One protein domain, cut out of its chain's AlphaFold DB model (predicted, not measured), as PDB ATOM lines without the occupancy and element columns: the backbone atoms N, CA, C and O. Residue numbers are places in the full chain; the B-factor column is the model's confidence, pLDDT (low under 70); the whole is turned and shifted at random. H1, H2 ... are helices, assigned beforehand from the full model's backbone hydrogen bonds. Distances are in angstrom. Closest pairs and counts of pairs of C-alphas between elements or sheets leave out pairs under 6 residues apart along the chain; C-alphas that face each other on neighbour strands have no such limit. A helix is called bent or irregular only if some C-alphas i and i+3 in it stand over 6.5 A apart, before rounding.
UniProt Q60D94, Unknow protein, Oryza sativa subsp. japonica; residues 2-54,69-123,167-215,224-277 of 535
ATOM      1  N   SER A   2      33.428  66.739  50.363       63.75
ATOM      2  CA  SER A   2      32.764  66.131  49.177       63.75
ATOM      3  C   SER A   2      33.487  66.387  47.836       63.75
ATOM      4  O   SER A   2      33.963  65.438  47.219       63.75
ATOM      5  N   ARG A   3      33.727  67.658  47.464       66.62
ATOM      6  CA  ARG A   3      34.434  68.049  46.219       66.62
ATOM      7  C   ARG A   3      35.820  67.405  46.006       66.62
ATOM      8  O   ARG A   3      36.238  67.262  44.864       66.62
ATOM      9  N   LEU A   4      36.540  67.010  47.064       68.56
ATOM     10  CA  LEU A   4      37.814  66.289  46.917       68.56
ATOM     11  C   LEU A   4      37.581  64.805  46.596       68.56
ATOM     12  O   LEU A   4      38.266  64.269  45.730       68.56
ATOM     13  N   LYS A   5      36.584  64.162  47.227       74.62
ATOM     14  CA  LYS A   5      36.174  62.798  46.854       74.62
ATOM     15  C   LYS A   5      35.671  62.758  45.407       74.62
ATOM     16  O   LYS A   5      36.109  61.887  44.671       74.62
ATOM     17  N   ALA A   6      34.854  63.728  44.978       73.62
ATOM     18  CA  ALA A   6      34.381  63.834  43.589       73.62
ATOM     19  C   ALA A   6      35.546  63.835  42.583       73.62
ATOM     20  O   ALA A   6      35.590  62.997  41.688       73.62
ATOM     21  N   LYS A   7      36.542  64.709  42.786       72.38
ATOM     22  CA  LYS A   7      37.728  64.788  41.917       72.38
ATOM     23  C   LYS A   7      38.566  63.513  41.912       72.38
ATOM     24  O   LYS A   7      38.976  63.079  40.845       72.38
ATOM     25  N   ILE A   8      38.803  62.901  43.075       78.19
ATOM     26  CA  ILE A   8      39.561  61.644  43.161       78.19
ATOM     27  C   ILE A   8      38.831  60.528  42.402       78.19
ATOM     28  O   ILE A   8      39.452  59.844  41.598       78.19
ATOM     29  N   LEU A   9      37.515  60.382  42.590       83.38
ATOM     30  CA  LEU A   9      36.711  59.386  41.872       83.38
ATOM     31  C   LEU A   9      36.657  59.669  40.363       83.38
ATOM     32  O   LEU A   9      36.713  58.731  39.580       83.38
ATOM     33  N   SER A  10      36.602  60.937  39.950       77.31
ATOM     34  CA  SER A  10      36.637  61.329  38.536       77.31
ATOM     35  C   SER A  10      37.980  60.997  37.871       77.31
ATOM     36  O   SER A  10      37.986  60.431  36.781       77.31
ATOM     37  N   ILE A  11      39.109  61.256  38.544       78.00
ATOM     38  CA  ILE A  11      40.450  60.879  38.060       78.00
ATOM     39  C   ILE A  11      40.589  59.353  37.985       78.00
ATOM     40  O   ILE A  11      41.062  58.828  36.983       78.00
ATOM     41  N   LEU A  12      40.149  58.628  39.018       82.94
ATOM     42  CA  LEU A  12      40.161  57.161  39.019       82.94
ATOM     43  C   LEU A  12      39.306  56.588  37.886       82.94
ATOM     44  O   LEU A  12      39.742  55.671  37.203       82.94
ATOM     45  N   LEU A  13      38.125  57.159  37.643       83.19
ATOM     46  CA  LEU A  13      37.252  56.739  36.552       83.19
ATOM     47  C   LEU A  13      37.904  56.989  35.183       83.19
ATOM     48  O   LEU A  13      37.888  56.101  34.343       83.19
ATOM     49  N   GLN A  14      38.558  58.139  34.986       78.88
ATOM     50  CA  GLN A  14      39.327  58.430  33.767       78.88
ATOM     51  C   GLN A  14      40.511  57.472  33.550       78.88
ATOM     52  O   GLN A  14      40.849  57.189  32.403       78.88
ATOM     53  N   LEU A  15      41.136  56.967  34.620       80.50
ATOM     54  CA  LEU A  15      42.177  55.937  34.532       80.50
ATOM     55  C   LEU A  15      41.585  54.566  34.172       80.50
ATOM     56  O   LEU A  15      42.122  53.886  33.303       80.50
ATOM     57  N   CYS A  16      40.469  54.178  34.792       83.62
ATOM     58  CA  CYS A  16      39.783  52.916  34.505       83.62
ATOM     59  C   CYS A  16      39.162  52.868  33.094       83.62
ATOM     60  O   CYS A  16      39.154  51.811  32.474       83.62
ATOM     61  N   GLU A  17      38.673  53.996  32.568       75.94
ATOM     62  CA  GLU A  17      38.035  54.101  31.241       75.94
ATOM     63  C   GLU A  17      39.036  54.357  30.085       75.94
ATOM     64  O   GLU A  17      38.634  54.628  28.952       75.94
ATOM     65  N   ALA A  18      40.350  54.284  30.332       74.50
ATOM     66  CA  ALA A  18      41.379  54.599  29.339       74.50
ATOM     67  C   ALA A  18      41.614  53.463  28.311       74.50
ATOM     68  O   ALA A  18      42.326  52.499  28.578       74.50
ATOM     69  N   GLU A  19      41.120  53.624  27.075       59.31
ATOM     70  CA  GLU A  19      41.240  52.630  25.978       59.31
ATOM     71  C   GLU A  19      42.691  52.205  25.600       59.31
ATOM     72  O   GLU A  19      42.884  51.263  24.829       59.31
ATOM     73  N   THR A  20      43.737  52.903  26.061       65.31
ATOM     74  CA  THR A  20      45.126  52.717  25.581       65.31
ATOM     75  C   THR A  20      45.914  51.627  26.317       65.31
ATOM     76  O   THR A  20      46.768  50.967  25.698       65.31
ATOM     77  N   VAL A  21      45.630  51.452  27.613       68.69
ATOM     78  CA  VAL A  21      46.149  50.434  28.539       68.69
ATOM     79  C   VAL A  21      45.077  50.216  29.609       68.69
ATOM     80  O   VAL A  21      44.672  51.176  30.257       68.69
ATOM     81  N   SER A  22      44.654  48.970  29.826       81.81
ATOM     82  CA  SER A  22      43.760  48.624  30.935       81.81
ATOM     83  C   SER A  22      44.458  48.898  32.268       81.81
ATOM     84  O   SER A  22      45.422  48.223  32.635       81.81
ATOM     85  N   TYR A  23      43.990  49.921  32.986       83.44
ATOM     86  CA  TYR A  23      44.530  50.289  34.293       83.44
ATOM     87  C   TYR A  23      44.328  49.175  35.330       83.44
ATOM     88  O   TYR A  23      45.189  48.973  36.183       83.44
ATOM     89  N   LEU A  24      43.229  48.420  35.236       87.62
ATOM     90  CA  LEU A  24      42.934  47.327  36.163       87.62
ATOM     91  C   LEU A  24      43.811  46.092  35.909       87.62
ATOM     92  O   LEU A  24      44.308  45.522  36.879       87.62
ATOM     93  N   ASP A  25      44.120  45.758  34.649       87.12
ATOM     94  CA  ASP A  25      45.132  44.736  34.331       87.12
ATOM     95  C   ASP A  25      46.521  45.141  34.857       87.12
ATOM     96  O   ASP A  25      47.220  44.322  35.453       87.12
ATOM     97  N   GLU A  26      46.923  46.409  34.688       87.12
ATOM     98  CA  GLU A  26      48.208  46.915  35.200       87.12
ATOM     99  C   GLU A  26      48.258  46.862  36.741       87.12
ATOM    100  O   GLU A  26      49.266  46.452  37.321       87.12
ATOM    101  N   VAL A  27      47.154  47.188  37.422       87.06
ATOM    102  CA  VAL A  27      47.005  47.026  38.880       87.06
ATOM    103  C   VAL A  27      47.057  45.548  39.298       87.06
ATOM    104  O   VAL A  27      47.633  45.242  40.344       87.06
ATOM    105  N   ALA A  28      46.539  44.625  38.486       89.00
ATOM    106  CA  ALA A  28      46.577  43.187  38.749       89.00
ATOM    107  C   ALA A  28      47.971  42.545  38.558       89.00
ATOM    108  O   ALA A  28      48.220  41.473  39.112       89.00
ATOM    109  N   THR A  29      48.918  43.193  37.859       88.38
ATOM    110  CA  THR A  29      50.285  42.657  37.623       88.38
ATOM    111  C   THR A  29      51.082  42.337  38.892       88.38
ATOM    112  O   THR A  29      52.031  41.551  38.852       88.38
ATOM    113  N   SER A  30      50.738  42.964  40.019       90.69
ATOM    114  CA  SER A  30      51.500  42.921  41.267       90.69
ATOM    115  C   SER A  30      50.559  42.702  42.452       90.69
ATOM    116  O   SER A  30      49.664  43.523  42.657       90.69
ATOM    117  N   PRO A  31      50.778  41.684  43.311       90.69
ATOM    118  CA  PRO A  31      49.908  41.422  44.462       90.69
ATOM    119  C   PRO A  31      49.723  42.623  45.401       90.69
ATOM    120  O   PRO A  31      48.652  42.796  45.979       90.69
ATOM    121  N   LYS A  32      50.740  43.491  45.527       89.69
ATOM    122  CA  LYS A  32      50.660  44.722  46.336       89.69
ATOM    123  C   LYS A  32      49.776  45.786  45.685       89.69
ATOM    124  O   LYS A  32      49.005  46.444  46.380       89.69
ATOM    125  N   SER A  33      49.880  45.943  44.365       87.94
ATOM    126  CA  SER A  33      49.020  46.841  43.591       87.94
ATOM    127  C   SER A  33      47.574  46.345  43.628       87.94
ATOM    128  O   SER A  33      46.675  47.121  43.937       87.94
ATOM    129  N   MET A  34      47.362  45.040  43.445       89.88
ATOM    130  CA  MET A  34      46.043  44.413  43.492       89.88
ATOM    131  C   MET A  34      45.375  44.559  44.865       89.88
ATOM    132  O   MET A  34      44.214  44.954  44.944       89.88
ATOM    133  N   GLN A  35      46.112  44.338  45.962       89.81
ATOM    134  CA  GLN A  35      45.607  44.563  47.322       89.81
ATOM    135  C   GLN A  35      45.206  46.032  47.554       89.81
ATOM    136  O   GLN A  35      44.178  46.303  48.178       89.81
ATOM    137  N   LEU A  36      45.982  46.990  47.033       88.12
ATOM    138  CA  LEU A  36      45.647  48.415  47.107       88.12
ATOM    139  C   LEU A  36      44.398  48.745  46.274       88.12
ATOM    140  O   LEU A  36      43.522  49.462  46.756       88.12
ATOM    141  N   GLY A  37      44.281  48.180  45.070       88.81
ATOM    142  CA  GLY A  37      43.104  48.304  44.211       88.81
ATOM    143  C   GLY A  37      41.839  47.756  44.876       88.81
ATOM    144  O   GLY A  37      40.830  48.453  44.938       88.81
ATOM    145  N   GLN A  38      41.895  46.546  45.437       89.56
ATOM    146  CA  GLN A  38      40.786  45.952  46.192       89.56
ATOM    147  C   GLN A  38      40.396  46.824  47.397       89.56
ATOM    148  O   GLN A  38      39.214  47.072  47.622       89.56
ATOM    149  N   THR A  39      41.379  47.352  48.135       90.06
ATOM    150  CA  THR A  39      41.143  48.270  49.266       90.06
ATOM    151  C   THR A  39      40.430  49.551  48.818       90.06
ATOM    152  O   THR A  39      39.442  49.960  49.427       90.06
ATOM    153  N   LEU A  40      40.881  50.158  47.717       89.56
ATOM    154  CA  LEU A  40      40.249  51.330  47.109       89.56
ATOM    155  C   LEU A  40      38.808  51.035  46.668       89.56
ATOM    156  O   LEU A  40      37.904  51.825  46.930       89.56
ATOM    157  N   ALA A  41      38.581  49.892  46.028       90.25
ATOM    158  CA  ALA A  41      37.263  49.493  45.557       90.25
ATOM    159  C   ALA A  41      36.288  49.257  46.739       90.25
ATOM    160  O   ALA A  41      35.127  49.666  46.677       90.25
ATOM    161  N   LEU A  42      36.764  48.710  47.867       90.38
ATOM    162  CA  LEU A  42      35.993  48.606  49.116       90.38
ATOM    163  C   LEU A  42      35.637  49.980  49.722       90.38
ATOM    164  O   LEU A  42      34.513  50.157  50.190       90.38
ATOM    165  N   GLU A  43      36.534  50.970  49.668       90.81
ATOM    166  CA  GLU A  43      36.236  52.359  50.074       90.81
ATOM    167  C   GLU A  43      35.154  53.011  49.189       90.81
ATOM    168  O   GLU A  43      34.309  53.761  49.688       90.81
ATOM    169  N   VAL A  44      35.117  52.700  47.885       91.12
ATOM    170  CA  VAL A  44      34.027  53.136  46.988       91.12
ATOM    171  C   VAL A  44      32.697  52.477  47.382       91.12
ATOM    172  O   VAL A  44      31.667  53.154  47.429       91.12
ATOM    173  N   LEU A  45      32.703  51.190  47.743       90.19
ATOM    174  CA  LEU A  45      31.502  50.496  48.226       90.19
ATOM    175  C   LEU A  45      30.996  51.038  49.568       90.19
ATOM    176  O   LEU A  45      29.785  51.223  49.720       90.19
ATOM    177  N   ASP A  46      31.874  51.338  50.535       88.25
ATOM    178  CA  ASP A  46      31.433  51.938  51.799       88.25
ATOM    179  C   ASP A  46      30.912  53.370  51.607       88.25
ATOM    180  O   ASP A  46      29.942  53.771  52.253       88.25
ATOM    181  N   LEU A  47      31.458  54.117  50.643       87.75
ATOM    182  CA  LEU A  47      30.935  55.423  50.248       87.75
ATOM    183  C   LEU A  47      29.503  55.330  49.688       87.75
ATOM    184  O   LEU A  47      28.648  56.109  50.116       87.75
ATOM    185  N   LEU A  48      29.210  54.365  48.804       87.06
ATOM    186  CA  LEU A  48      27.844  54.111  48.314       87.06
ATOM    187  C   LEU A  48      26.908  53.666  49.446       87.06
ATOM    188  O   LEU A  48      25.824  54.222  49.621       87.06
ATOM    189  N   LYS A  49      27.340  52.703  50.263       84.81
ATOM    190  CA  LYS A  49      26.621  52.207  51.449       84.81
ATOM    191  C   LYS A  49      26.322  53.331  52.452       84.81
ATOM    192  O   LYS A  49      25.220  53.384  52.989       84.81
ATOM    193  N   THR A  50      27.248  54.262  52.662       81.69
ATOM    194  CA  THR A  50      27.077  55.443  53.523       81.69
ATOM    195  C   THR A  50      26.194  56.521  52.884       81.69
ATOM    196  O   THR A  50      25.565  57.295  53.612       81.69
ATOM    197  N   ALA A  51      26.117  56.594  51.553       78.06
ATOM    198  CA  ALA A  51      25.199  57.488  50.849       78.06
ATOM    199  C   ALA A  51      23.749  56.973  50.911       78.06
ATOM    200  O   ALA A  51      22.869  57.707  51.352       78.06
ATOM    201  N   PHE A  52      23.512  55.707  50.547       76.50
ATOM    202  CA  PHE A  52      22.173  55.100  50.525       76.50
ATOM    203  C   PHE A  52      21.653  54.681  51.911       76.50
ATOM    204  O   PHE A  52      20.449  54.696  52.142       76.50
ATOM    205  N   GLY A  53      22.534  54.356  52.864       64.31
ATOM    206  CA  GLY A  53      22.152  53.972  54.230       64.31
ATOM    207  C   GLY A  53      21.683  55.133  55.121       64.31
ATOM    208  O   GLY A  53      21.163  54.912  56.218       64.31
ATOM    209  N   ARG A  54      21.841  56.387  54.675       60.00
ATOM    210  CA  ARG A  54      21.293  57.562  55.365       60.00
ATOM    211  C   ARG A  54      19.800  57.667  55.084       60.00
ATOM    212  O   ARG A  54      19.408  58.169  54.036       60.00
ATOM    213  N   MET A  69      25.868  65.376  46.688       57.94
ATOM    214  CA  MET A  69      26.648  64.147  46.535       57.94
ATOM    215  C   MET A  69      26.559  63.477  45.164       57.94
ATOM    216  O   MET A  69      27.335  62.553  44.953       57.94
ATOM    217  N   GLY A  70      25.671  63.834  44.236       70.38
ATOM    218  CA  GLY A  70      25.468  62.963  43.076       70.38
ATOM    219  C   GLY A  70      26.632  62.882  42.089       70.38
ATOM    220  O   GLY A  70      26.835  61.803  41.544       70.38
ATOM    221  N   SER A  71      27.501  63.892  41.950       69.94
ATOM    222  CA  SER A  71      28.760  63.710  41.196       69.94
ATOM    223  C   SER A  71      29.713  62.696  41.855       69.94
ATOM    224  O   SER A  71      30.325  61.866  41.175       69.94
ATOM    225  N   VAL A  72      29.761  62.675  43.194       79.88
ATOM    226  CA  VAL A  72      30.434  61.630  43.992       79.88
ATOM    227  C   VAL A  72      29.740  60.277  43.791       79.88
ATOM    228  O   VAL A  72      30.414  59.269  43.603       79.88
ATOM    229  N   LEU A  73      28.404  60.248  43.799       82.88
ATOM    230  CA  LEU A  73      27.584  59.040  43.709       82.88
ATOM    231  C   LEU A  73      27.656  58.389  42.325       82.88
ATOM    232  O   LEU A  73      27.777  57.173  42.239       82.88
ATOM    233  N   ILE A  74      27.601  59.177  41.249       84.69
ATOM    234  CA  ILE A  74      27.622  58.684  39.870       84.69
ATOM    235  C   ILE A  74      29.026  58.242  39.464       84.69
ATOM    236  O   ILE A  74      29.161  57.215  38.806       84.69
ATOM    237  N   SER A  75      30.072  58.937  39.927       86.75
ATOM    238  CA  SER A  75      31.455  58.480  39.738       86.75
ATOM    239  C   SER A  75      31.726  57.202  40.536       86.75
ATOM    240  O   SER A  75      32.353  56.285  40.021       86.75
ATOM    241  N   ALA A  76      31.204  57.092  41.765       90.50
ATOM    242  CA  ALA A  76      31.293  55.865  42.556       90.50
ATOM    243  C   ALA A  76      30.496  54.701  41.937       90.50
ATOM    244  O   ALA A  76      31.001  53.584  41.892       90.50
ATOM    245  N   LEU A  77      29.289  54.944  41.410       91.94
ATOM    246  CA  LEU A  77      28.502  53.925  40.709       91.94
ATOM    247  C   LEU A  77      29.172  53.479  39.404       91.94
ATOM    248  O   LEU A  77      29.254  52.280  39.181       91.94
ATOM    249  N   ARG A  78      29.712  54.395  38.588       91.69
ATOM    250  CA  ARG A  78      30.477  54.040  37.377       91.69
ATOM    251  C   ARG A  78      31.781  53.304  37.696       91.69
ATOM    252  O   ARG A  78      32.155  52.399  36.965       91.69
ATOM    253  N   LEU A  79      32.448  53.622  38.806       92.00
ATOM    254  CA  LEU A  79      33.593  52.831  39.267       92.00
ATOM    255  C   LEU A  79      33.179  51.414  39.685       92.00
ATOM    256  O   LEU A  79      33.868  50.466  39.335       92.00
ATOM    257  N   VAL A  80      32.054  51.242  40.389       93.56
ATOM    258  CA  VAL A  80      31.545  49.907  40.766       93.56
ATOM    259  C   VAL A  80      31.031  49.120  39.554       93.56
ATOM    260  O   VAL A  80      31.199  47.906  39.534       93.56
ATOM    261  N   ASP A  81      30.483  49.793  38.540       93.44
ATOM    262  CA  ASP A  81      30.162  49.237  37.216       93.44
ATOM    263  C   ASP A  81      31.427  48.605  36.600       93.44
ATOM    264  O   ASP A  81      31.495  47.383  36.461       93.44
ATOM    265  N   VAL A  82      32.501  49.385  36.421       91.88
ATOM    266  CA  VAL A  82      33.779  48.892  35.865       91.88
ATOM    267  C   VAL A  82      34.454  47.822  36.749       91.88
ATOM    268  O   VAL A  82      34.899  46.800  36.234       91.88
ATOM    269  N   PHE A  83      34.482  47.978  38.080       91.75
ATOM    270  CA  PHE A  83      35.022  46.952  38.997       91.75
ATOM    271  C   PHE A  83      34.190  45.653  39.036       91.75
ATOM    272  O   PHE A  83      34.667  44.643  39.555       91.75
ATOM    273  N   SER A  84      32.941  45.676  38.559       92.06
ATOM    274  CA  SER A  84      32.082  44.486  38.482       92.06
ATOM    275  C   SER A  84      32.224  43.715  37.169       92.06
ATOM    276  O   SER A  84      31.944  42.518  37.162       92.06
ATOM    277  N   ASP A  85      32.678  44.379  36.102       90.38
ATOM    278  CA  ASP A  85      33.000  43.777  34.800       90.38
ATOM    279  C   ASP A  85      34.403  43.131  34.805       90.38
ATOM    280  O   ASP A  85      34.587  42.011  34.329       90.38
ATOM    281  N   ASP A  86      35.392  43.787  35.429       88.81
ATOM    282  CA  ASP A  86      36.773  43.292  35.471       88.81
ATOM    283  C   ASP A  86      36.923  41.980  36.267       88.81
ATOM    284  O   ASP A  86      36.666  41.912  37.475       88.81
ATOM    285  N   SER A  87      37.421  40.934  35.601       85.50
ATOM    286  CA  SER A  87      37.547  39.582  36.160       85.50
ATOM    287  C   SER A  87      38.510  39.461  37.346       85.50
ATOM    288  O   SER A  87      38.353  38.557  38.163       85.50
ATOM    289  N   ASN A  88      39.494  40.358  37.478       86.50
ATOM    290  CA  ASN A  88      40.426  40.363  38.610       86.50
ATOM    291  C   ASN A  88      39.727  40.861  39.890       86.50
ATOM    292  O   ASN A  88      40.026  40.404  40.996       86.50
ATOM    293  N   PHE A  89      38.795  41.809  39.752       88.00
ATOM    294  CA  PHE A  89      38.099  42.450  40.871       88.00
ATOM    295  C   PHE A  89      36.790  41.746  41.230       88.00
ATOM    296  O   PHE A  89      36.522  41.510  42.417       88.00
ATOM    297  N   ARG A  90      35.998  41.380  40.215       85.81
ATOM    298  CA  ARG A  90      34.617  40.895  40.309       85.81
ATOM    299  C   ARG A  90      34.382  39.855  41.409       85.81
ATOM    300  O   ARG A  90      33.484  40.040  42.236       85.81
ATOM    301  N   SER A  91      35.187  38.794  41.455       80.19
ATOM    302  CA  SER A  91      35.030  37.672  42.398       80.19
ATOM    303  C   SER A  91      35.071  38.132  43.868       80.19
ATOM    304  O   SER A  91      34.205  37.783  44.679       80.19
ATOM    305  N   SER A  92      36.018  39.019  44.198       80.81
ATOM    306  CA  SER A  92      36.145  39.669  45.511       80.81
ATOM    307  C   SER A  92      35.010  40.666  45.799       80.81
ATOM    308  O   SER A  92      34.628  40.894  46.954       80.81
ATOM    309  N   PHE A  93      34.423  41.236  44.746       83.62
ATOM    310  CA  PHE A  93      33.423  42.298  44.815       83.62
ATOM    311  C   PHE A  93      31.991  41.799  45.024       83.62
ATOM    312  O   PHE A  93      31.208  42.489  45.684       83.62
ATOM    313  N   ILE A  94      31.665  40.585  44.559       86.94
ATOM    314  CA  ILE A  94      30.345  39.941  44.710       86.94
ATOM    315  C   ILE A  94      29.801  40.080  46.141       86.94
ATOM    316  O   ILE A  94      28.697  40.582  46.346       86.94
ATOM    317  N   THR A  95      30.580  39.674  47.151       84.62
ATOM    318  CA  THR A  95      30.096  39.631  48.546       84.62
ATOM    319  C   THR A  95      29.931  41.037  49.146       84.62
ATOM    320  O   THR A  95      29.032  41.259  49.957       84.62
ATOM    321  N   ASN A  96      30.759  41.995  48.726       87.06
ATOM    322  CA  ASN A  96      30.796  43.355  49.271       87.06
ATOM    323  C   ASN A  96      29.785  44.306  48.600       87.06
ATOM    324  O   ASN A  96      29.376  45.300  49.199       87.06
ATOM    325  N   THR A  97      29.334  43.971  47.390       91.00
ATOM    326  CA  THR A  97      28.348  44.739  46.611       91.00
ATOM    327  C   THR A  97      26.903  44.489  47.070       91.00
ATOM    328  O   THR A  97      26.100  45.420  47.185       91.00
ATOM    329  N   ILE A  98      26.573  43.240  47.416       91.62
ATOM    330  CA  ILE A  98      25.221  42.813  47.828       91.62
ATOM    331  C   ILE A  98      24.585  43.705  48.921       91.62
ATOM    332  O   ILE A  98      23.408  44.047  48.770       91.62
ATOM    333  N   PRO A  99      25.293  44.144  49.987       88.19
ATOM    334  CA  PRO A  99      24.723  45.020  51.011       88.19
ATOM    335  C   PRO A  99      24.172  46.359  50.506       88.19
ATOM    336  O   PRO A  99      23.160  46.813  51.043       88.19
ATOM    337  N   PHE A 100      24.789  47.014  49.514       88.25
ATOM    338  CA  PHE A 100      24.281  48.303  49.014       88.25
ATOM    339  C   PHE A 100      23.176  48.109  47.967       88.25
ATOM    340  O   PHE A 100      22.155  48.790  48.045       88.25
ATOM    341  N   LEU A 101      23.302  47.112  47.077       93.00
ATOM    342  CA  LEU A 101      22.218  46.732  46.160       93.00
ATOM    343  C   LEU A 101      20.950  46.336  46.927       93.00
ATOM    344  O   LEU A 101      19.854  46.765  46.584       93.00
ATOM    345  N   THR A 102      21.093  45.581  48.019       90.81
ATOM    346  CA  THR A 102      19.959  45.202  48.875       90.81
ATOM    347  C   THR A 102      19.339  46.409  49.585       90.81
ATOM    348  O   THR A 102      18.136  46.405  49.816       90.81
ATOM    349  N   GLN A 103      20.115  47.446  49.930       88.56
ATOM    350  CA  GLN A 103      19.556  48.686  50.487       88.56
ATOM    351  C   GLN A 103      18.736  49.446  49.441       88.56
ATOM    352  O   GLN A 103      17.615  49.834  49.746       88.56
ATOM    353  N   ILE A 104      19.245  49.583  48.210       90.75
ATOM    354  CA  ILE A 104      18.524  50.200  47.085       90.75
ATOM    355  C   ILE A 104      17.225  49.437  46.782       90.75
ATOM    356  O   ILE A 104      16.153  50.029  46.699       90.75
ATOM    357  N   LEU A 105      17.301  48.111  46.656       93.62
ATOM    358  CA  LEU A 105      16.165  47.276  46.259       93.62
ATOM    359  C   LEU A 105      15.149  47.031  47.389       93.62
ATOM    360  O   LEU A 105      14.039  46.597  47.098       93.62
ATOM    361  N   ALA A 106      15.476  47.310  48.655       91.69
ATOM    362  CA  ALA A 106      14.553  47.174  49.792       91.69
ATOM    363  C   ALA A 106      13.813  48.476  50.171       91.69
ATOM    364  O   ALA A 106      13.090  48.492  51.167       91.69
ATOM    365  N   ILE A 107      13.978  49.556  49.398       89.31
ATOM    366  CA  ILE A 107      13.206  50.804  49.536       89.31
ATOM    367  C   ILE A 107      11.698  50.509  49.327       89.31
ATOM    368  O   ILE A 107      11.361  49.662  48.491       89.31
ATOM    369  N   PRO A 108      10.767  51.174  50.049       90.81
ATOM    370  CA  PRO A 108       9.329  51.084  49.780       90.81
ATOM    371  C   PRO A 108       9.007  51.298  48.298       90.81
ATOM    372  O   PRO A 108       9.584  52.164  47.650       90.81
ATOM    373  N   HIS A 109       8.100  50.498  47.741       92.69
ATOM    374  CA  HIS A 109       7.970  50.354  46.287       92.69
ATOM    375  C   HIS A 109       7.683  51.662  45.540       92.69
ATOM    376  O   HIS A 109       8.314  51.939  44.525       92.69
ATOM    377  N   ASP A 110       6.795  52.497  46.071       89.62
ATOM    378  CA  ASP A 110       6.396  53.753  45.431       89.62
ATOM    379  C   ASP A 110       7.545  54.783  45.461       89.62
ATOM    380  O   ASP A 110       7.783  55.507  44.493       89.62
ATOM    381  N   GLU A 111       8.336  54.779  46.541       89.25
ATOM    382  CA  GLU A 111       9.583  55.545  46.664       89.25
ATOM    383  C   GLU A 111      10.679  54.988  45.738       89.25
ATOM    384  O   GLU A 111      11.419  55.761  45.129       89.25
ATOM    385  N   PHE A 112      10.772  53.664  45.580       91.25
ATOM    386  CA  PHE A 112      11.710  53.026  44.656       91.25
ATOM    387  C   PHE A 112      11.398  53.398  43.204       91.25
ATOM    388  O   PHE A 112      12.287  53.869  42.498       91.25
ATOM    389  N   VAL A 113      10.140  53.263  42.772       91.12
ATOM    390  CA  VAL A 113       9.698  53.615  41.414       91.12
ATOM    391  C   VAL A 113       9.916  55.106  41.144       91.12
ATOM    392  O   VAL A 113      10.486  55.461  40.114       91.12
ATOM    393  N   SER A 114       9.561  55.977  42.096       85.31
ATOM    394  CA  SER A 114       9.768  57.427  41.986       85.31
ATOM    395  C   SER A 114      11.249  57.828  41.871       85.31
ATOM    396  O   SER A 114      11.580  58.751  41.129       85.31
ATOM    397  N   ASN A 115      12.162  57.121  42.551       83.00
ATOM    398  CA  ASN A 115      13.597  57.429  42.522       83.00
ATOM    399  C   ASN A 115      14.381  56.737  41.391       83.00
ATOM    400  O   ASN A 115      15.356  57.309  40.901       83.00
ATOM    401  N   TRP A 116      14.031  55.507  41.013       88.94
ATOM    402  CA  TRP A 116      14.852  54.651  40.137       88.94
ATOM    403  C   TRP A 116      14.171  54.269  38.822       88.94
ATOM    404  O   TRP A 116      14.859  53.942  37.862       88.94
ATOM    405  N   CYS A 117      12.843  54.336  38.742       89.75
ATOM    406  CA  CYS A 117      12.071  53.973  37.548       89.75
ATOM    407  C   CYS A 117      11.350  55.187  36.936       89.75
ATOM    408  O   CYS A 117      10.303  55.047  36.304       89.75
ATOM    409  N   SER A 118      11.891  56.388  37.156       80.38
ATOM    410  CA  SER A 118      11.285  57.665  36.785       80.38
ATOM    411  C   SER A 118      12.292  58.589  36.106       80.38
ATOM    412  O   SER A 118      13.473  58.629  36.449       80.38
ATOM    413  N   VAL A 119      11.783  59.381  35.166       69.50
ATOM    414  CA  VAL A 119      12.504  60.458  34.471       69.50
ATOM    415  C   VAL A 119      12.542  61.747  35.317       69.50
ATOM    416  O   VAL A 119      13.397  62.605  35.114       69.50
ATOM    417  N   ASN A 120      11.636  61.881  36.291       54.94
ATOM    418  CA  ASN A 120      11.372  63.130  37.006       54.94
ATOM    419  C   ASN A 120      12.133  63.233  38.339       54.94
ATOM    420  O   ASN A 120      11.536  63.080  39.405       54.94
ATOM    421  N   LEU A 121      13.423  63.581  38.293       56.59
ATOM    422  CA  LEU A 121      14.075  64.245  39.431       56.59
ATOM    423  C   LEU A 121      13.993  65.777  39.249       56.59
ATOM    424  O   LEU A 121      14.330  66.283  38.179       56.59
ATOM    425  N   PRO A 122      13.584  66.549  40.275       49.78
ATOM    426  CA  PRO A 122      13.494  68.011  40.205       49.78
ATOM    427  C   PRO A 122      14.826  68.710  40.553       49.78
ATOM    428  O   PRO A 122      14.816  69.834  41.048       49.78
ATOM    429  N   VAL A 123      15.970  68.039  40.371       53.28
ATOM    430  CA  VAL A 123      17.273  68.481  40.902       53.28
ATOM    431  C   VAL A 123      18.298  68.588  39.779       53.28
ATOM    432  O   VAL A 123      18.781  67.576  39.272       53.28
ATOM    433  N   SER A 167      18.906  66.646  34.803       66.44
ATOM    434  CA  SER A 167      18.466  65.719  35.865       66.44
ATOM    435  C   SER A 167      17.982  64.366  35.324       66.44
ATOM    436  O   SER A 167      18.276  63.319  35.898       66.44
ATOM    437  N   ILE A 168      17.345  64.384  34.147       69.00
ATOM    438  CA  ILE A 168      16.954  63.201  33.367       69.00
ATOM    439  C   ILE A 168      18.166  62.307  33.066       69.00
ATOM    440  O   ILE A 168      18.167  61.127  33.411       69.00
ATOM    441  N   ALA A 169      19.218  62.873  32.466       77.94
ATOM    442  CA  ALA A 169      20.424  62.136  32.097       77.94
ATOM    443  C   ALA A 169      21.150  61.593  33.337       77.94
ATOM    444  O   ALA A 169      21.634  60.462  33.318       77.94
ATOM    445  N   TYR A 170      21.174  62.351  34.438       79.38
ATOM    446  CA  TYR A 170      21.701  61.876  35.716       79.38
ATOM    447  C   TYR A 170      20.898  60.684  36.270       79.38
ATOM    448  O   TYR A 170      21.482  59.639  36.555       79.38
ATOM    449  N   ALA A 171      19.568  60.793  36.371       81.06
ATOM    450  CA  ALA A 171      18.704  59.737  36.903       81.06
ATOM    451  C   ALA A 171      18.763  58.448  36.061       81.06
ATOM    452  O   ALA A 171      18.868  57.343  36.605       81.06
ATOM    453  N   GLN A 172      18.763  58.590  34.731       87.88
ATOM    454  CA  GLN A 172      18.904  57.474  33.800       87.88
ATOM    455  C   GLN A 172      20.289  56.816  33.900       87.88
ATOM    456  O   GLN A 172      20.349  55.596  34.029       87.88
ATOM    457  N   THR A 173      21.383  57.593  33.944       87.25
ATOM    458  CA  THR A 173      22.750  57.047  34.108       87.25
ATOM    459  C   THR A 173      22.911  56.334  35.455       87.25
ATOM    460  O   THR A 173      23.481  55.247  35.534       87.25
ATOM    461  N   ARG A 174      22.363  56.910  36.535       88.19
ATOM    462  CA  ARG A 174      22.397  56.316  37.882       88.19
ATOM    463  C   ARG A 174      21.722  54.947  37.900       88.19
ATOM    464  O   ARG A 174      22.227  54.016  38.521       88.19
ATOM    465  N   THR A 175      20.596  54.834  37.200       92.12
ATOM    466  CA  THR A 175      19.848  53.582  37.080       92.12
ATOM    467  C   THR A 175      20.558  52.589  36.164       92.12
ATOM    468  O   THR A 175      20.678  51.426  36.542       92.12
ATOM    469  N   SER A 176      21.104  53.020  35.018       94.38
ATOM    470  CA  SER A 176      21.826  52.116  34.113       94.38
ATOM    471  C   SER A 176      23.049  51.484  34.779       94.38
ATOM    472  O   SER A 176      23.250  50.286  34.618       94.38
ATOM    473  N   CYS A 177      23.808  52.222  35.600       94.69
ATOM    474  CA  CYS A 177      24.907  51.623  36.365       94.69
ATOM    475  C   CYS A 177      24.415  50.547  37.346       94.69
ATOM    476  O   CYS A 177      25.030  49.494  37.434       94.69
ATOM    477  N   VAL A 178      23.292  50.742  38.052       95.44
ATOM    478  CA  VAL A 178      22.750  49.696  38.948       95.44
ATOM    479  C   VAL A 178      22.297  48.454  38.170       95.44
ATOM    480  O   VAL A 178      22.510  47.340  38.646       95.44
ATOM    481  N   VAL A 179      21.725  48.622  36.973       97.31
ATOM    482  CA  VAL A 179      21.374  47.495  36.092       97.31
ATOM    483  C   VAL A 179      22.630  46.741  35.641       97.31
ATOM    484  O   VAL A 179      22.685  45.525  35.815       97.31
ATOM    485  N   LYS A 180      23.658  47.450  35.156       96.56
ATOM    486  CA  LYS A 180      24.931  46.845  34.731       96.56
ATOM    487  C   LYS A 180      25.651  46.142  35.870       96.56
ATOM    488  O   LYS A 180      25.983  44.978  35.728       96.56
ATOM    489  N   ILE A 181      25.769  46.755  37.049       96.12
ATOM    490  CA  ILE A 181      26.362  46.107  38.231       96.12
ATOM    491  C   ILE A 181      25.652  44.779  38.558       96.12
ATOM    492  O   ILE A 181      26.303  43.809  38.935       96.12
ATOM    493  N   ILE A 182      24.326  44.688  38.399       96.56
ATOM    494  CA  ILE A 182      23.598  43.421  38.589       96.56
ATOM    495  C   ILE A 182      23.895  42.429  37.449       96.56
ATOM    496  O   ILE A 182      24.124  41.250  37.726       96.56
ATOM    497  N   ALA A 183      23.924  42.887  36.195       96.12
ATOM    498  CA  ALA A 183      24.232  42.065  35.024       96.12
ATOM    499  C   ALA A 183      25.669  41.508  35.061       96.12
ATOM    500  O   ALA A 183      25.849  40.291  35.040       96.12
ATOM    501  N   ASN A 184      26.668  42.377  35.227       94.19
ATOM    502  CA  ASN A 184      28.095  42.066  35.320       94.19
ATOM    503  C   ASN A 184      28.382  41.083  36.467       94.19
ATOM    504  O   ASN A 184      29.162  40.150  36.306       94.19
ATOM    505  N   LEU A 185      27.710  41.218  37.619       93.56
ATOM    506  CA  LEU A 185      27.860  40.256  38.717       93.56
ATOM    507  C   LEU A 185      27.133  38.924  38.463       93.56
ATOM    508  O   LEU A 185      27.588  37.897  38.976       93.56
ATOM    509  N   HIS A 186      26.049  38.899  37.675       93.31
ATOM    510  CA  HIS A 186      25.300  37.674  37.369       93.31
ATOM    511  C   HIS A 186      25.848  36.870  36.175       93.31
ATOM    512  O   HIS A 186      25.763  35.642  36.202       93.31
ATOM    513  N   VAL A 187      26.416  37.521  35.152       92.62
ATOM    514  CA  VAL A 187      26.801  36.884  33.878       92.62
ATOM    515  C   VAL A 187      27.872  35.811  34.062       92.62
ATOM    516  O   VAL A 187      28.966  36.084  34.551       92.62
ATOM    517  N   PHE A 188      27.587  34.573  33.669       89.31
ATOM    518  CA  PHE A 188      28.570  33.492  33.715       89.31
ATOM    519  C   PHE A 188      29.209  33.304  32.337       89.31
ATOM    520  O   PHE A 188      28.517  32.949  31.383       89.31
ATOM    521  N   VAL A 189      30.524  33.509  32.235       85.62
ATOM    522  CA  VAL A 189      31.284  33.346  30.987       85.62
ATOM    523  C   VAL A 189      32.180  32.104  31.108       85.62
ATOM    524  O   VAL A 189      33.211  32.189  31.775       85.62
ATOM    525  N   PRO A 190      31.855  30.965  30.455       80.88
ATOM    526  CA  PRO A 190      32.513  29.668  30.700       80.88
ATOM    527  C   PRO A 190      34.027  29.583  30.434       80.88
ATOM    528  O   PRO A 190      34.640  28.576  30.765       80.88
ATOM    529  N   ASN A 191      34.618  30.604  29.805       79.19
ATOM    530  CA  ASN A 191      36.046  30.676  29.466       79.19
ATOM    531  C   ASN A 191      36.796  31.791  30.229       79.19
ATOM    532  O   ASN A 191      37.943  32.084  29.893       79.19
ATOM    533  N   ILE A 192      36.137  32.465  31.183       79.12
ATOM    534  CA  ILE A 192      36.700  33.581  31.970       79.12
ATOM    535  C   ILE A 192      36.394  33.398  33.462       79.12
ATOM    536  O   ILE A 192      37.295  33.546  34.281       79.12
ATOM    537  N   CYS A 193      35.148  33.062  33.807       82.19
ATOM    538  CA  CYS A 193      34.741  32.765  35.179       82.19
ATOM    539  C   CYS A 193      35.216  31.372  35.611       82.19
ATOM    540  O   CYS A 193      35.205  30.436  34.807       82.19
ATOM    541  N   GLU A 194      35.533  31.200  36.894       83.50
ATOM    542  CA  GLU A 194      35.685  29.859  37.472       83.50
ATOM    543  C   GLU A 194      34.304  29.186  37.605       83.50
ATOM    544  O   GLU A 194      33.299  29.852  37.853       83.50
ATOM    545  N   GLU A 195      34.215  27.857  37.486       86.81
ATOM    546  CA  GLU A 195      32.936  27.118  37.576       86.81
ATOM    547  C   GLU A 195      32.211  27.369  38.918       86.81
ATOM    548  O   GLU A 195      30.982  27.423  38.990       86.81
ATOM    549  N   GLN A 196      32.994  27.606  39.971       84.25
ATOM    550  CA  GLN A 196      32.587  27.978  41.324       84.25
ATOM    551  C   GLN A 196      31.890  29.351  41.398       84.25
ATOM    552  O   GLN A 196      31.202  29.635  42.381       84.25
ATOM    553  N   GLU A 197      32.039  30.201  40.378       85.31
ATOM    554  CA  GLU A 197      31.358  31.493  40.269       85.31
ATOM    555  C   GLU A 197      29.959  31.390  39.640       85.31
ATOM    556  O   GLU A 197      29.184  32.352  39.712       85.31
ATOM    557  N   ARG A 198      29.583  30.241  39.055       89.12
ATOM    558  CA  ARG A 198      28.258  30.071  38.439       89.12
ATOM    559  C   ARG A 198      27.148  30.245  39.477       89.12
ATOM    560  O   ARG A 198      27.098  29.562  40.499       89.12
ATOM    561  N   ASP A 199      26.256  31.199  39.208       90.94
ATOM    562  CA  ASP A 199      25.203  31.662  40.123       90.94
ATOM    563  C   ASP A 199      25.714  32.107  41.519       90.94
ATOM    564  O   ASP A 199      24.907  32.325  42.425       90.94
ATOM    565  N   LEU A 200      27.023  32.318  41.718       92.12
ATOM    566  CA  LEU A 200      27.611  32.666  43.021       92.12
ATOM    567  C   LEU A 200      27.042  33.976  43.574       92.12
ATOM    568  O   LEU A 200      26.701  34.049  44.755       92.12
ATOM    569  N   PHE A 201      26.875  34.993  42.723       94.69
ATOM    570  CA  PHE A 201      26.210  36.244  43.097       94.69
ATOM    571  C   PHE A 201      24.783  35.999  43.606       94.69
ATOM    572  O   PHE A 201      24.431  36.486  44.678       94.69
ATOM    573  N   LEU A 202      23.997  35.175  42.905       94.69
ATOM    574  CA  LEU A 202      22.631  34.825  43.301       94.69
ATOM    575  C   LEU A 202      22.604  34.077  44.643       94.69
ATOM    576  O   LEU A 202      21.874  34.484  45.543       94.69
ATOM    577  N   GLN A 203      23.432  33.043  44.815       93.38
ATOM    578  CA  GLN A 203      23.518  32.267  46.060       93.38
ATOM    579  C   GLN A 203      23.911  33.148  47.260       93.38
ATOM    580  O   GLN A 203      23.334  33.052  48.347       93.38
ATOM    581  N   LYS A 204      24.880  34.055  47.068       93.00
ATOM    582  CA  LYS A 204      25.312  35.019  48.092       93.00
ATOM    583  C   LYS A 204      24.205  36.036  48.398       93.00
ATOM    584  O   LYS A 204      24.006  36.363  49.568       93.00
ATOM    585  N   PHE A 205      23.462  36.497  47.388       93.81
ATOM    586  CA  PHE A 205      22.347  37.438  47.543       93.81
ATOM    587  C   PHE A 205      21.185  36.798  48.319       93.81
ATOM    588  O   PHE A 205      20.718  37.368  49.304       93.81
ATOM    589  N   GLN A 206      20.784  35.577  47.951       92.81
ATOM    590  CA  GLN A 206      19.798  34.766  48.677       92.81
ATOM    591  C   GLN A 206      20.201  34.593  50.148       92.81
ATOM    592  O   GLN A 206      19.434  34.927  51.052       92.81
ATOM    593  N   LYS A 207      21.450  34.170  50.407       90.94
ATOM    594  CA  LYS A 207      21.975  34.037  51.774       90.94
ATOM    595  C   LYS A 207      21.928  35.360  52.546       90.94
ATOM    596  O   LYS A 207      21.613  35.342  53.734       90.94
ATOM    597  N   TYR A 208      22.213  36.495  51.907       89.62
ATOM    598  CA  TYR A 208      22.162  37.817  52.542       89.62
ATOM    599  C   TYR A 208      20.731  38.290  52.857       89.62
ATOM    600  O   TYR A 208      20.522  38.956  53.871       89.62
ATOM    601  N   LEU A 209      19.737  37.928  52.035       88.31
ATOM    602  CA  LEU A 209      18.325  38.188  52.337       88.31
ATOM    603  C   LEU A 209      17.862  37.413  53.578       88.31
ATOM    604  O   LEU A 209      17.277  38.022  54.471       88.31
ATOM    605  N   VAL A 210      18.184  36.114  53.667       84.06
ATOM    606  CA  VAL A 210      17.844  35.266  54.829       84.06
ATOM    607  C   VAL A 210      18.625  35.673  56.084       84.06
ATOM    608  O   VAL A 210      18.062  35.727  57.173       84.06
ATOM    609  N   SER A 211      19.905  36.039  55.951       74.69
ATOM    610  CA  SER A 211      20.773  36.476  57.068       74.69
ATOM    611  C   SER A 211      20.487  37.922  57.523       74.69
ATOM    612  O   SER A 211      21.399  38.675  57.874       74.69
ATOM    613  N   GLY A 212      19.223  38.347  57.452       56.16
ATOM    614  CA  GLY A 212      18.774  39.735  57.467       56.16
ATOM    615  C   GLY A 212      18.851  40.461  58.815       56.16
ATOM    616  O   GLY A 212      17.818  40.858  59.336       56.16
ATOM    617  N   ASN A 213      20.073  40.761  59.276       46.47
ATOM    618  CA  ASN A 213      20.426  41.684  60.372       46.47
ATOM    619  C   ASN A 213      20.154  41.194  61.822       46.47
ATOM    620  O   ASN A 213      19.064  41.418  62.348       46.47
ATOM    621  N   PRO A 214      21.172  40.689  62.558       40.88
ATOM    622  CA  PRO A 214      21.072  40.313  63.979       40.88
ATOM    623  C   PRO A 214      21.055  41.531  64.939       40.88
ATOM    624  O   PRO A 214      21.716  41.538  65.976       40.88
ATOM    625  N   ARG A 215      20.341  42.602  64.569       39.53
ATOM    626  CA  ARG A 215      20.099  43.804  65.394       39.53
ATOM    627  C   ARG A 215      18.617  44.195  65.495       39.53
ATOM    628  O   ARG A 215      18.308  45.180  66.158       39.53
ATOM    629  N   ALA A 224      12.005  39.300  57.214       65.25
ATOM    630  CA  ALA A 224      12.877  38.820  56.141       65.25
ATOM    631  C   ALA A 224      12.091  38.549  54.846       65.25
ATOM    632  O   ALA A 224      12.491  39.014  53.776       65.25
ATOM    633  N   ASP A 225      10.939  37.881  54.946       72.19
ATOM    634  CA  ASP A 225      10.085  37.568  53.794       72.19
ATOM    635  C   ASP A 225       9.481  38.835  53.165       72.19
ATOM    636  O   ASP A 225       9.475  38.980  51.938       72.19
ATOM    637  N   LEU A 226       9.045  39.805  53.981       78.62
ATOM    638  CA  LEU A 226       8.554  41.104  53.502       78.62
ATOM    639  C   LEU A 226       9.645  41.872  52.734       78.62
ATOM    640  O   LEU A 226       9.380  42.458  51.677       78.62
ATOM    641  N   LYS A 227      10.890  41.833  53.226       84.56
ATOM    642  CA  LYS A 227      12.055  42.423  52.555       84.56
ATOM    643  C   LYS A 227      12.364  41.713  51.233       84.56
ATOM    644  O   LYS A 227      12.535  42.387  50.219       84.56
ATOM    645  N   ALA A 228      12.395  40.380  51.214       88.75
ATOM    646  CA  ALA A 228      12.647  39.593  50.005       88.75
ATOM    647  C   ALA A 228      11.554  39.803  48.935       88.75
ATOM    648  O   ALA A 228      11.861  39.989  47.756       88.75
ATOM    649  N   THR A 229      10.288  39.880  49.357       89.88
ATOM    650  CA  THR A 229       9.139  40.215  48.498       89.88
ATOM    651  C   THR A 229       9.263  41.625  47.912       89.88
ATOM    652  O   THR A 229       9.069  41.815  46.710       89.88
ATOM    653  N   THR A 230       9.645  42.613  48.730       92.19
ATOM    654  CA  THR A 230       9.863  44.005  48.287       92.19
ATOM    655  C   THR A 230      10.993  44.087  47.261       92.19
ATOM    656  O   THR A 230      10.795  44.668  46.196       92.19
ATOM    657  N   VAL A 231      12.124  43.418  47.518       94.75
ATOM    658  CA  VAL A 231      13.256  43.326  46.580       94.75
ATOM    659  C   VAL A 231      12.831  42.717  45.241       94.75
ATOM    660  O   VAL A 231      13.146  43.278  44.195       94.75
ATOM    661  N   CYS A 232      12.067  41.620  45.244       94.31
ATOM    662  CA  CYS A 232      11.599  40.991  44.003       94.31
ATOM    663  C   CYS A 232      10.613  41.872  43.221       94.31
ATOM    664  O   CYS A 232      10.657  41.895  41.992       94.31
ATOM    665  N   ARG A 233       9.739  42.614  43.914       94.94
ATOM    666  CA  ARG A 233       8.819  43.573  43.284       94.94
ATOM    667  C   ARG A 233       9.575  44.753  42.660       94.94
ATOM    668  O   ARG A 233       9.300  45.113  41.520       94.94
ATOM    669  N   ASN A 234      10.554  45.306  43.373       96.75
ATOM    670  CA  ASN A 234      11.377  46.417  42.892       96.75
ATOM    671  C   ASN A 234      12.279  46.005  41.716       96.75
ATOM    672  O   ASN A 234      12.382  46.753  40.747       96.75
ATOM    673  N   LEU A 235      12.852  44.795  41.738       96.75
ATOM    674  CA  LEU A 235      13.559  44.226  40.583       96.75
ATOM    675  C   LEU A 235      12.655  44.115  39.346       96.75
ATOM    676  O   LEU A 235      13.106  44.438  38.255       96.75
ATOM    677  N   GLY A 236      11.383  43.734  39.508       95.38
ATOM    678  CA  GLY A 236      10.419  43.680  38.401       95.38
ATOM    679  C   GLY A 236      10.249  45.026  37.688       95.38
ATOM    680  O   GLY A 236      10.416  45.101  36.470       95.38
ATOM    681  N   SER A 237       9.996  46.101  38.441       96.62
ATOM    682  CA  SER A 237       9.891  47.458  37.877       96.62
ATOM    683  C   SER A 237      11.225  47.997  37.356       96.62
ATOM    684  O   SER A 237      11.238  48.734  36.373       96.62
ATOM    685  N   LEU A 238      12.356  47.600  37.954       97.12
ATOM    686  CA  LEU A 238      13.682  47.931  37.433       97.12
ATOM    687  C   LEU A 238      13.911  47.289  36.056       97.12
ATOM    688  O   LEU A 238      14.313  47.995  35.137       97.12
ATOM    689  N   SER A 239      13.598  45.999  35.881       95.81
ATOM    690  CA  SER A 239      13.667  45.308  34.581       95.81
ATOM    691  C   SER A 239      12.730  45.920  33.537       95.81
ATOM    692  O   SER A 239      13.067  45.957  32.357       95.81
ATOM    693  N   GLU A 240      11.552  46.396  33.945       94.81
ATOM    694  CA  GLU A 240      10.608  47.064  33.046       94.81
ATOM    695  C   GLU A 240      11.116  48.436  32.593       94.81
ATOM    696  O   GLU A 240      11.176  48.702  31.390       94.81
ATOM    697  N   TYR A 241      11.571  49.272  33.529       95.25
ATOM    698  CA  TYR A 241      12.143  50.579  33.210       95.25
ATOM    699  C   TYR A 241      13.452  50.465  32.418       95.25
ATOM    700  O   TYR A 241      13.677  51.254  31.501       95.25
ATOM    701  N   ALA A 242      14.290  49.461  32.693       95.12
ATOM    702  CA  ALA A 242      15.560  49.244  31.998       95.12
ATOM    703  C   ALA A 242      15.395  49.087  30.473       95.12
ATOM    704  O   ALA A 242      16.185  49.654  29.717       95.12
ATOM    705  N   ARG A 243      14.316  48.441  30.000       94.06
ATOM    706  CA  ARG A 243      13.987  48.351  28.560       94.06
ATOM    707  C   ARG A 243      13.813  49.728  27.910       94.06
ATOM    708  O   ARG A 243      14.192  49.917  26.759       94.06
ATOM    709  N   SER A 244      13.305  50.718  28.650       92.94
ATOM    710  CA  SER A 244      13.152  52.097  28.155       92.94
ATOM    711  C   SER A 244      14.480  52.857  28.003       92.94
ATOM    712  O   SER A 244      14.521  53.909  27.363       92.94
ATOM    713  N   LEU A 245      15.581  52.331  28.556       91.69
ATOM    714  CA  LEU A 245      16.919  52.924  28.460       91.69
ATOM    715  C   LEU A 245      17.736  52.393  27.267       91.69
ATOM    716  O   LEU A 245      18.711  53.042  26.878       91.69
ATOM    717  N   ILE A 246      17.321  51.277  26.652       90.31
ATOM    718  CA  ILE A 246      17.982  50.684  25.474       90.31
ATOM    719  C   ILE A 246      17.972  51.650  24.267       90.31
ATOM    720  O   ILE A 246      19.045  51.915  23.724       90.31
ATOM    721  N   PRO A 247      16.846  52.303  23.883       88.06
ATOM    722  CA  PRO A 247      16.840  53.272  22.776       88.06
ATOM    723  C   PRO A 247      17.733  54.502  23.009       88.06
ATOM    724  O   PRO A 247      18.112  55.183  22.058       88.06
ATOM    725  N   ASN A 248      18.084  54.781  24.269       80.81
ATOM    726  CA  ASN A 248      18.960  55.884  24.662       80.81
ATOM    727  C   ASN A 248      20.453  55.491  24.674       80.81
ATOM    728  O   ASN A 248      21.294  56.330  24.984       80.81
ATOM    729  N   ASN A 249      20.798  54.246  24.311       83.56
ATOM    730  CA  ASN A 249      22.157  53.676  24.317       83.56
ATOM    731  C   ASN A 249      22.837  53.652  25.706       83.56
ATOM    732  O   ASN A 249      24.064  53.606  25.794       83.56
ATOM    733  N   LEU A 250      22.059  53.691  26.795       86.75
ATOM    734  CA  LEU A 250      22.587  53.611  28.167       86.75
ATOM    735  C   LEU A 250      22.754  52.161  28.648       86.75
ATOM    736  O   LEU A 250      23.652  51.873  29.444       86.75
ATOM    737  N   LEU A 251      21.907  51.267  28.137       92.81
ATOM    738  CA  LEU A 251      21.937  49.818  28.333       92.81
ATOM    739  C   LEU A 251      21.907  49.118  26.973       92.81
ATOM    740  O   LEU A 251      21.355  49.659  26.013       92.81
ATOM    741  N   ASN A 252      22.472  47.918  26.909       93.75
ATOM    742  CA  ASN A 252      22.261  46.986  25.802       93.75
ATOM    743  C   ASN A 252      21.161  45.957  26.169       93.75
ATOM    744  O   ASN A 252      20.649  45.949  27.289       93.75
ATOM    745  N   GLU A 253      20.762  45.102  25.223       94.88
ATOM    746  CA  GLU A 253      19.720  44.082  25.453       94.88
ATOM    747  C   GLU A 253      20.188  42.969  26.418       94.88
ATOM    748  O   GLU A 253      19.392  42.440  27.194       94.88
ATOM    749  N   GLU A 254      21.484  42.647  26.418       95.31
ATOM    750  CA  GLU A 254      22.099  41.608  27.254       95.31
ATOM    751  C   GLU A 254      22.089  42.019  28.740       95.31
ATOM    752  O   GLU A 254      21.681  41.217  29.578       95.31
ATOM    753  N   ASP A 255      22.399  43.285  29.064       95.56
ATOM    754  CA  ASP A 255      22.285  43.869  30.415       95.56
ATOM    755  C   ASP A 255      20.877  43.628  31.004       95.56
ATOM    756  O   ASP A 255      20.699  43.245  32.166       95.56
ATOM    757  N   VAL A 256      19.852  43.867  30.179       96.25
ATOM    758  CA  VAL A 256      18.436  43.822  30.568       96.25
ATOM    759  C   VAL A 256      17.914  42.386  30.631       96.25
ATOM    760  O   VAL A 256      17.109  42.066  31.514       96.25
ATOM    761  N   GLN A 257      18.407  41.502  29.762       96.94
ATOM    762  CA  GLN A 257      18.152  40.064  29.829       96.94
ATOM    763  C   GLN A 257      18.775  39.451  31.092       96.94
ATOM    764  O   GLN A 257      18.072  38.784  31.849       96.94
ATOM    765  N   LEU A 258      20.045  39.745  31.390       97.12
ATOM    766  CA  LEU A 258      20.755  39.264  32.584       97.12
ATOM    767  C   LEU A 258      20.085  39.723  33.886       97.12
ATOM    768  O   LEU A 258      19.894  38.920  34.804       97.12
ATOM    769  N   LEU A 259      19.656  40.989  33.955       97.81
ATOM    770  CA  LEU A 259      18.842  41.497  35.062       97.81
ATOM    771  C   LEU A 259      17.508  40.738  35.184       97.81
ATOM    772  O   LEU A 259      17.081  40.409  36.293       97.81
ATOM    773  N   SER A 260      16.841  40.463  34.060       96.56
ATOM    774  CA  SER A 260      15.553  39.756  34.035       96.56
ATOM    775  C   SER A 260      15.688  38.289  34.467       96.56
ATOM    776  O   SER A 260      14.847  37.799  35.221       96.56
ATOM    777  N   GLU A 261      16.768  37.606  34.080       96.69
ATOM    778  CA  GLU A 261      17.094  36.254  34.547       96.69
ATOM    779  C   GLU A 261      17.421  36.223  36.041       96.69
ATOM    780  O   GLU A 261      16.883  35.382  36.766       96.69
ATOM    781  N   PHE A 262      18.231  37.167  36.532       96.88
ATOM    782  CA  PHE A 262      18.509  37.313  37.962       96.88
ATOM    783  C   PHE A 262      17.214  37.518  38.766       96.88
ATOM    784  O   PHE A 262      16.970  36.811  39.749       96.88
ATOM    785  N   ALA A 263      16.349  38.435  38.318       96.12
ATOM    786  CA  ALA A 263      15.061  38.711  38.947       96.12
ATOM    787  C   ALA A 263      14.129  37.486  38.931       96.12
ATOM    788  O   ALA A 263      13.506  37.178  39.950       96.12
ATOM    789  N   TYR A 264      14.068  36.746  37.818       95.69
ATOM    790  CA  TYR A 264      13.273  35.522  37.699       95.69
ATOM    791  C   TYR A 264      13.774  34.404  38.626       95.69
ATOM    792  O   TYR A 264      12.979  33.815  39.368       95.69
ATOM    793  N   LYS A 265      15.088  34.135  38.641       95.19
ATOM    794  CA  LYS A 265      15.705  33.137  39.531       95.19
ATOM    795  C   LYS A 265      15.468  33.493  41.004       95.19
ATOM    796  O   LYS A 265      15.067  32.628  41.786       95.19
ATOM    797  N   LEU A 266      15.646  34.763  41.384       94.31
ATOM    798  CA  LEU A 266      15.430  35.226  42.757       94.31
ATOM    799  C   LEU A 266      13.950  35.156  43.170       94.31
ATOM    800  O   LEU A 266      13.649  34.643  44.245       94.31
ATOM    801  N   GLN A 267      13.016  35.586  42.314       92.94
ATOM    802  CA  GLN A 267      11.579  35.495  42.601       92.94
ATOM    803  C   GLN A 267      11.111  34.034  42.726       92.94
ATOM    804  O   GLN A 267      10.282  33.720  43.582       92.94
ATOM    805  N   THR A 268      11.650  33.134  41.900       92.94
ATOM    806  CA  THR A 268      11.359  31.692  41.962       92.94
ATOM    807  C   THR A 268      11.847  31.085  43.278       92.94
ATOM    808  O   THR A 268      11.107  30.333  43.913       92.94
ATOM    809  N   TRP A 269      13.037  31.475  43.742       92.00
ATOM    810  CA  TRP A 269      13.552  31.098  45.060       92.00
ATOM    811  C   TRP A 269      12.705  31.657  46.217       92.00
ATOM    812  O   TRP A 269      12.373  30.910  47.133       92.00
ATOM    813  N   CYS A 270      12.269  32.921  46.171       88.19
ATOM    814  CA  CYS A 270      11.383  33.477  47.204       88.19
ATOM    815  C   CYS A 270      10.064  32.689  47.316       88.19
ATOM    816  O   CYS A 270       9.604  32.404  48.420       88.19
ATOM    817  N   LYS A 271       9.475  32.295  46.178       86.75
ATOM    818  CA  LYS A 271       8.244  31.488  46.132       86.75
ATOM    819  C   LYS A 271       8.427  30.110  46.782       86.75
ATOM    820  O   LYS A 271       7.543  29.677  47.519       86.75
ATOM    821  N   SER A 272       9.549  29.428  46.540       83.94
ATOM    822  CA  SER A 272       9.815  28.119  47.154       83.94
ATOM    823  C   SER A 272      10.224  28.221  48.627       83.94
ATOM    824  O   SER A 272       9.794  27.386  49.419       83.94
ATOM    825  N   HIS A 273      10.968  29.261  49.021       72.88
ATOM    826  CA  HIS A 273      11.356  29.515  50.412       72.88
ATOM    827  C   HIS A 273      10.130  29.708  51.318       72.88
ATOM    828  O   HIS A 273       9.972  28.983  52.299       72.88
ATOM    829  N   VAL A 274       9.203  30.600  50.943       61.03
ATOM    830  CA  VAL A 274       7.971  30.858  51.716       61.03
ATOM    831  C   VAL A 274       7.125  29.586  51.875       61.03
ATOM    832  O   VAL A 274       6.621  29.312  52.965       61.03
ATOM    833  N   GLY A 275       7.021  28.759  50.825       54.91
ATOM    834  CA  GLY A 275       6.327  27.465  50.889       54.91
ATOM    835  C   GLY A 275       7.020  26.414  51.772       54.91
ATOM    836  O   GLY A 275       6.360  25.529  52.316       54.91
ATOM    837  N   GLN A 276       8.341  26.501  51.955       52.06
ATOM    838  CA  GLN A 276       9.081  25.632  52.878       52.06
ATOM    839  C   GLN A 276       8.911  26.082  54.333       52.06
ATOM    840  O   GLN A 276       8.696  25.234  55.202       52.06
ATOM    841  N   SER A 277       8.921  27.392  54.602       50.06
ATOM    842  CA  SER A 277       8.683  27.949  55.941       50.06
ATOM    843  C   SER A 277       7.299  27.581  56.490       50.06
ATOM    844  O   SER A 277       7.193  27.163  57.642       50.06
TER     845      SER A 277
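This is residues 2 to 54, 69 to 123, 167 to 215 and 224 to 277 of the 535 residues of the protein "Unknow protein" of Oryza sativa subsp. japonica (UniProt Q60D94). Three helices, H1, H4 and H7, stand side by side in a row running the same way, with H3 crossing H4 and H5 beside H3. At the H7 end a helical hairpin, H9 and H10, crosses H7, with H8 between H5 and the hairpin; the short H2 and H6 lie toward opposite ends. The printed part has 211 residues with ten named helices, H1 to H10 in order, and no named strand: all helix, with mostly crossed packing. It is compact, with a radius of gyration of the C-alphas of 17.0 A, and rounded, spanning 50 by 44 by 39 A.

H1, residues 2 to 16, begins at C-alpha 2 (32.764, 66.131, 49.177). H2 is residues 23 to 28 and H3 residues 31 to 52, 31.5 A long. H4 is residues 70 to 85. H5, residues 87 to 105, is irregular, with C-alphas 88 and 91 7.1 A apart, and has a kink of 63 degrees near residue 94. H6 is residues 109 to 116, H7 residues 167 to 186, 28.9 A, and H8 residues 200 to 210. H9 is residues 224 to 243, 29.2 A. H10, residues 253 to 277, is 36.2 A long and ends at C-alpha 277 (8.683, 27.949, 55.941).

H1 touches H4 at a shallow tilt of 29 degrees, the closest C-alphas being those of Ala 6 and Val 72, 4.5 A. H1 and H2 only just touch, only at the corner, with 3 pairs of C-alphas within 8 A. H3 touches H4 with residues 41 to 51 alone, at a steep tilt of 46 degrees (closest C-alphas Val 44 and Ala 76, 5.9 A). H3 touches H5 at a shallow tilt of 9 degrees, the same way; Lys 49 and Phe 100 have the closest C-alphas, 5.2 A. H4 touches H7 at a shallow tilt of 25 degrees, the same way, closest at the C-alphas of Asp 81 and Ile 181, 5.0 A. H5 touches H8 with residues 94 to 102 alone, closest at the C-alphas of Ile 94 and Phe 201, 5.8 A. H6 touches H9, closest at the C-alphas of His 109 and Asn 234, 6.2 A. H7 touches H10 at a steep tilt of 65 degrees, closest at the C-alphas of Ala 183 and Leu 258, 5.1 A. H9 and H10 form a helical hairpin at a shallow tilt of 21 degrees, opposite ways; the C-alphas of Cys 232 and Gln 267 are closest, 5.7 A. H1 and H10, among others, are apart. Every O i to N i+4 pair is within hydrogen-bond range in H1, H2, H3, H4, H6, H7, H8 and H10; H5 has 8 of 15 and H9 15 of 16.

The two C-alphas farthest apart, of Thr 20 and Ser 277, are 53.5 A apart. Residues 55 to 68, 124 to 166 and 216 to 223 are not printed; the C-alpha gaps across these cuts are 12.2 A, 5.9 A and 12.8 A. The link H7 to H8, 13 residues, is long. Mean pLDDT of the printed part is 84.9; 26 residues are under 70, among them 119 to 123, 212 to 215 and 274 to 277.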